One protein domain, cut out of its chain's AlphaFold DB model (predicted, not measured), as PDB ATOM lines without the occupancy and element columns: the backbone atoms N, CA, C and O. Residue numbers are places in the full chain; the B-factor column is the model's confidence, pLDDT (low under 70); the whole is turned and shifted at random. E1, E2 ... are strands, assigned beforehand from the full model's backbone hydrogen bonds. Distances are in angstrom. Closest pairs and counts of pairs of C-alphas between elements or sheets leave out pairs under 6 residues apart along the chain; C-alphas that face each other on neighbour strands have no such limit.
ATOM      1  N   ARG A 105      -2.786  44.670  -2.587       93.62
ATOM      2  CA  ARG A 105      -3.192  46.069  -2.430       93.62
ATOM      3  C   ARG A 105      -4.359  46.169  -1.466       93.62
ATOM      4  O   ARG A 105      -5.384  45.514  -1.650       93.62
ATOM      5  N   LEU A 106      -4.220  47.031  -0.473       91.31
ATOM      6  CA  LEU A 106      -5.243  47.325   0.516       91.31
ATOM      7  C   LEU A 106      -5.855  48.685   0.205       91.31
ATOM      8  O   LEU A 106      -5.162  49.704   0.192       91.31
ATOM      9  N   ARG A 107      -7.167  48.697  -0.036       88.88
ATOM     10  CA  ARG A 107      -7.929  49.910  -0.341       88.88
ATOM     11  C   ARG A 107      -9.016  50.119   0.690       88.88
ATOM     12  O   ARG A 107      -9.930  49.306   0.823       88.88
ATOM     13  N   ARG A 108      -8.956  51.242   1.401       81.75
ATOM     14  CA  ARG A 108     -10.039  51.634   2.299       81.75
ATOM     15  C   ARG A 108     -11.232  52.111   1.477       81.75
ATOM     16  O   ARG A 108     -11.100  52.927   0.570       81.75
ATOM     17  N   ARG A 109     -12.417  51.643   1.841       79.81
ATOM     18  CA  ARG A 109     -13.697  52.076   1.282       79.81
ATOM     19  C   ARG A 109     -14.641  52.456   2.411       79.81
ATOM     20  O   ARG A 109     -14.685  51.827   3.471       79.81
ATOM     21  N   ARG A 110     -15.436  53.498   2.172       72.62
ATOM     22  CA  ARG A 110     -16.582  53.824   3.019       72.62
ATOM     23  C   ARG A 110     -17.752  52.942   2.585       72.62
ATOM     24  O   ARG A 110     -18.189  53.007   1.440       72.62
ATOM     25  N   GLY A 111     -18.220  52.093   3.486       66.25
ATOM     26  CA  GLY A 111     -19.408  51.271   3.303       66.25
ATOM     27  C   GLY A 111     -20.694  52.097   3.360       66.25
ATOM     28  O   GLY A 111     -20.719  53.221   3.868       66.25
ATOM     29  N   PHE A 112     -21.779  51.502   2.865       56.66
ATOM     30  CA  PHE A 112     -23.072  52.162   2.645       56.66
ATOM     31  C   PHE A 112     -23.715  52.730   3.929       56.66
ATOM     32  O   PHE A 112     -24.350  53.775   3.888       56.66
ATOM     33  N   PHE A 113     -23.469  52.110   5.091       63.81
ATOM     34  CA  PHE A 113     -23.958  52.567   6.405       63.81
ATOM     35  C   PHE A 113     -22.898  53.315   7.237       63.81
ATOM     36  O   PHE A 113     -22.960  53.352   8.464       63.81
ATOM     37  N   GLY A 114     -21.858  53.862   6.600       64.88
ATOM     38  CA  GLY A 114     -20.765  54.549   7.304       64.88
ATOM     39  C   GLY A 114     -19.806  53.618   8.060       64.88
ATOM     40  O   GLY A 114     -18.921  54.098   8.770       64.88
ATOM     41  N   GLY A 115     -19.953  52.298   7.901       67.88
ATOM     42  CA  GLY A 115     -18.910  51.331   8.242       67.88
ATOM     43  C   GLY A 115     -17.703  51.518   7.327       67.88
ATOM     44  O   GLY A 115     -17.861  51.893   6.169       67.88
ATOM     45  N   GLN A 116     -16.497  51.299   7.833       74.62
ATOM     46  CA  GLN A 116     -15.289  51.328   7.013       74.62
ATOM     47  C   GLN A 116     -14.859  49.899   6.726       74.62
ATOM     48  O   GLN A 116     -14.969  49.037   7.596       74.62
ATOM     49  N   LEU A 117     -14.423  49.658   5.496       83.94
ATOM     50  CA  LEU A 117     -13.929  48.362   5.063       83.94
ATOM     51  C   LEU A 117     -12.591  48.530   4.352       83.94
ATOM     52  O   LEU A 117     -12.326  49.580   3.760       83.94
ATOM     53  N   VAL A 118     -11.753  47.507   4.432       86.62
ATOM     54  CA  VAL A 118     -10.487  47.420   3.706       86.62
ATOM     55  C   VAL A 118     -10.630  46.296   2.695       86.62
ATOM     56  O   VAL A 118     -10.787  45.141   3.069       86.62
ATOM     57  N   GLU A 119     -10.626  46.633   1.413       89.81
ATOM     58  CA  GLU A 119     -10.625  45.634   0.351       89.81
ATOM     59  C   GLU A 119      -9.194  45.202   0.047       89.81
ATOM     60  O   GLU A 119      -8.315  46.048  -0.132       89.81
ATOM     61  N   CYS A 120      -8.989  43.895  -0.052       91.69
ATOM     62  CA  CYS A 120      -7.726  43.282  -0.435       91.69
ATOM     63  C   CYS A 120      -7.802  42.875  -1.906       91.69
ATOM     64  O   CYS A 120      -8.722  42.155  -2.308       91.69
ATOM     65  N   TRP A 121      -6.841  43.328  -2.705       93.81
ATOM     66  CA  TRP A 121      -6.805  43.121  -4.149       93.81
ATOM     67  C   TRP A 121      -5.457  42.572  -4.594       93.81
ATOM     68  O   TRP A 121      -4.416  43.010  -4.116       93.81
ATOM     69  N   ILE A 122      -5.480  41.680  -5.577       95.12
ATOM     70  CA  ILE A 122      -4.285  41.188  -6.266       95.12
ATOM     71  C   ILE A 122      -4.448  41.360  -7.773       95.12
ATOM     72  O   ILE A 122      -5.563  41.438  -8.288       95.12
ATOM     73  N   MET A 123      -3.338  41.375  -8.504       94.81
ATOM     74  CA  MET A 123      -3.367  41.168  -9.952       94.81
ATOM     75  C   MET A 123      -3.290  39.669 -10.228       94.81
ATOM     76  O   MET A 123      -2.310  39.055  -9.833       94.81
ATOM     77  N   ALA A 124      -4.265  39.085 -10.920       91.25
ATOM     78  CA  ALA A 124      -4.247  37.684 -11.349       91.25
ATOM     79  C   ALA A 124      -4.768  37.577 -12.789       91.25
ATOM     80  O   ALA A 124      -5.742  38.241 -13.151       91.25
ATOM     81  N   ALA A 125      -4.088  36.792 -13.634       88.69
ATOM     82  CA  ALA A 125      -4.389  36.675 -15.069       88.69
ATOM     83  C   ALA A 125      -4.568  38.042 -15.779       88.69
ATOM     84  O   ALA A 125      -5.484  38.243 -16.578       88.69
ATOM     85  N   GLY A 126      -3.723  39.022 -15.431       91.19
ATOM     86  CA  GLY A 126      -3.757  40.377 -15.998       91.19
ATOM     87  C   GLY A 126      -4.922  41.261 -15.532       91.19
ATOM     88  O   GLY A 126      -5.070  42.372 -16.039       91.19
ATOM     89  N   LYS A 127      -5.742  40.815 -14.576       92.75
ATOM     90  CA  LYS A 127      -6.881  41.573 -14.041       92.75
ATOM     91  C   LYS A 127      -6.743  41.782 -12.541       92.75
ATOM     92  O   LYS A 127      -6.229  40.924 -11.833       92.75
ATOM     93  N   GLU A 128      -7.241  42.911 -12.056       93.75
ATOM     94  CA  GLU A 128      -7.345  43.146 -10.619       93.75
ATOM     95  C   GLU A 128      -8.522  42.332 -10.059       93.75
ATOM     96  O   GLU A 128      -9.636  42.367 -10.593       93.75
ATOM     97  N   ARG A 129      -8.265  41.542  -9.018       92.62
ATOM     98  CA  ARG A 129      -9.224  40.623  -8.402       92.62
ATOM     99  C   ARG A 129      -9.268  40.891  -6.907       92.62
ATOM    100  O   ARG A 129      -8.226  40.961  -6.258       92.62
ATOM    101  N   ARG A 130     -10.475  41.062  -6.371       91.12
ATOM    102  CA  ARG A 130     -10.683  41.221  -4.932       91.12
ATOM    103  C   ARG A 130     -10.644  39.845  -4.282       91.12
ATOM    104  O   ARG A 130     -11.383  38.972  -4.723       91.12
ATOM    105  N   ILE A 131      -9.820  39.690  -3.253       91.19
ATOM    106  CA  ILE A 131      -9.671  38.434  -2.501       91.19
ATOM    107  C   ILE A 131     -10.357  38.487  -1.134       91.19
ATOM    108  O   ILE A 131     -10.742  37.452  -0.615       91.19
ATOM    109  N   ALA A 132     -10.558  39.684  -0.570       88.44
ATOM    110  CA  ALA A 132     -11.276  39.854   0.692       88.44
ATOM    111  C   ALA A 132     -11.806  41.282   0.887       88.44
ATOM    112  O   ALA A 132     -11.375  42.230   0.220       88.44
ATOM    113  N   ALA A 133     -12.732  41.430   1.836       86.75
ATOM    114  CA  ALA A 133     -13.205  42.713   2.344       86.75
ATOM    115  C   ALA A 133     -13.252  42.673   3.879       86.75
ATOM    116  O   ALA A 133     -14.172  42.120   4.477       86.75
ATOM    117  N   LEU A 134     -12.256  43.288   4.508       85.25
ATOM    118  CA  LEU A 134     -12.030  43.268   5.948       85.25
ATOM    119  C   LEU A 134     -12.777  44.409   6.642       85.25
ATOM    120  O   LEU A 134     -12.955  45.489   6.070       85.25
ATOM    121  N   ARG A 135     -13.177  44.206   7.901       81.62
ATOM    122  CA  ARG A 135     -13.872  45.218   8.720       81.62
ATOM    123  C   ARG A 135     -13.103  45.542  10.007       81.62
ATOM    124  O   ARG A 135     -13.556  45.179  11.092       81.62
ATOM    125  N   PRO A 136     -11.953  46.229   9.913       76.19
ATOM    126  CA  PRO A 136     -11.199  46.609  11.099       76.19
ATOM    127  C   PRO A 136     -11.961  47.592  12.004       76.19
ATOM    128  O   PRO A 136     -12.789  48.376  11.520       76.19
ATOM    129  N   PRO A 137     -11.679  47.579  13.321       74.12
ATOM    130  CA  PRO A 137     -12.246  48.533  14.268       74.12
ATOM    131  C   PRO A 137     -12.001  49.987  13.837       74.12
ATOM    132  O   PRO A 137     -10.904  50.352  13.412       74.12
ATOM    133  N   LYS A 138     -13.013  50.854  13.984       69.38
ATOM    134  CA  LYS A 138     -12.959  52.260  13.525       69.38
ATOM    135  C   LYS A 138     -11.774  53.055  14.093       69.38
ATOM    136  O   LYS A 138     -11.300  53.975  13.437       69.38
ATOM    137  N   ASN A 139     -11.317  52.719  15.297       68.81
ATOM    138  CA  ASN A 139     -10.215  53.389  15.993       68.81
ATOM    139  C   ASN A 139      -8.818  52.982  15.494       68.81
ATOM    140  O   ASN A 139      -7.850  53.624  15.883       68.81
ATOM    141  N   GLN A 140      -8.705  51.946  14.658       67.06
ATOM    142  CA  GLN A 140      -7.428  51.476  14.106       67.06
ATOM    143  C   GLN A 140      -7.179  51.950  12.667       67.06
ATOM    144  O   GLN A 140      -6.132  51.677  12.085       67.06
ATOM    145  N   LEU A 141      -8.138  52.657  12.068       66.06
ATOM    146  CA  LEU A 141      -8.025  53.149  10.701       66.06
ATOM    147  C   LEU A 141      -7.620  54.627  10.689       66.06
ATOM    148  O   LEU A 141      -8.478  55.517  10.685       66.06
ATOM    149  N   GLU A 142      -6.311  54.878  10.627       60.78
ATOM    150  CA  GLU A 142      -5.741  56.204  10.339       60.78
ATOM    151  C   GLU A 142      -6.162  56.716   8.940       60.78
ATOM    152  O   GLU A 142      -6.928  56.058   8.233       60.78
ATOM    153  N   ALA A 143      -5.766  57.936   8.558       54.41
ATOM    154  CA  ALA A 143      -6.211  58.622   7.336       54.41
ATOM    155  C   ALA A 143      -6.073  57.781   6.040       54.41
ATOM    156  O   ALA A 143      -5.350  56.791   5.980       54.41
ATOM    157  N   GLU A 144      -6.834  58.163   5.009       56.94
ATOM    158  CA  GLU A 144      -6.940  57.485   3.708       56.94
ATOM    159  C   GLU A 144      -5.559  57.111   3.136       56.94
ATOM    160  O   GLU A 144      -4.790  57.978   2.737       56.94
ATOM    161  N   THR A 145      -5.222  55.819   3.151       62.47
ATOM    162  CA  THR A 145      -3.925  55.320   2.680       62.47
ATOM    163  C   THR A 145      -4.159  54.043   1.881       62.47
ATOM    164  O   THR A 145      -4.709  53.073   2.408       62.47
ATOM    165  N   GLU A 146      -3.783  54.050   0.601       79.19
ATOM    166  CA  GLU A 146      -3.569  52.823  -0.168       79.19
ATOM    167  C   GLU A 146      -2.214  52.256   0.250       79.19
ATOM    168  O   GLU A 146      -1.219  52.982   0.315       79.19
ATOM    169  N   MET A 147      -2.171  50.970   0.577       87.31
ATOM    170  CA  MET A 147      -0.926  50.302   0.939       87.31
ATOM    171  C   MET A 147      -0.809  48.964   0.228       87.31
ATOM    172  O   MET A 147      -1.797  48.409  -0.245       87.31
ATOM    173  N   THR A 148       0.413  48.459   0.129       90.81
ATOM    174  CA  THR A 148       0.708  47.194  -0.542       90.81
ATOM    175  C   THR A 148       1.554  46.332   0.382       90.81
ATOM    176  O   THR A 148       2.586  46.802   0.842       90.81
ATOM    177  N   THR A 149       1.125  45.100   0.640       93.06
ATOM    178  CA  THR A 149       1.840  44.082   1.436       93.06
ATOM    179  C   THR A 149       1.964  42.787   0.628       93.06
ATOM    180  O   THR A 149       1.362  42.683  -0.436       93.06
ATOM    181  N   SER A 150       2.718  41.799   1.090       94.62
ATOM    182  CA  SER A 150       2.709  40.417   0.588       94.62
ATOM    183  C   SER A 150       2.969  39.449   1.745       94.62
ATOM    184  O   SER A 150       3.177  39.897   2.875       94.62
TER     185      SER A 150
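Overview. This is residues 105 to 150 of the 166 residues of an uncharacterized protein of Chloroflexi bacterium (UniProt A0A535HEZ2). One strongly twisted sheet of four strands: the long hairpin E2 and E3, with E1 beside E2 and short E4 beyond E1, reached by a long loop, residues 135 to 146. The printed part has 46 residues, no named helix, and is all strand. The antiparallel order is E3, E2, E1, E4: E1 to E3 form a meander, neighbour after neighbour, and with E4, paired to E1, a Greek key. It is elongated, 35 by 21 by 13 A, and only just loose, close to compact, with a radius of gyration of the C-alphas of 11.4 A.

Arrangement. E1, residues 105 to 110, forms a hairpin with E2, residues 116 to 124, antiparallel at 147 degrees; N 107 and O 119 are 2.9 A apart, within hydrogen-bond range. E2 forms another with E3, residues 127 to 134, at 149 degrees; N 120 and O 132 are 2.9 A apart. E4, residues 147 to 149, is antiparallel to E1 at 139 degrees; N 106 and O 147 are 2.8 A apart. Edge strands E3 and E4 are apart.

Along the chain. E1, 16.4 A, begins at C-alpha 105 (-3.192, 46.069, -2.430). E2 measures 25.4 A, E3 20.7 A. E4, 6.8 A, ends at C-alpha 149 (1.840, 44.082, 1.436).

Size, cuts and confidence. The farthest C-alphas, Ala 125 and Asn 139, are 35.8 A apart. The printed part has no cut; the link E3 to E4 is long. The model's pLDDT is under 70 at residues 111 to 115 and 138 to 145.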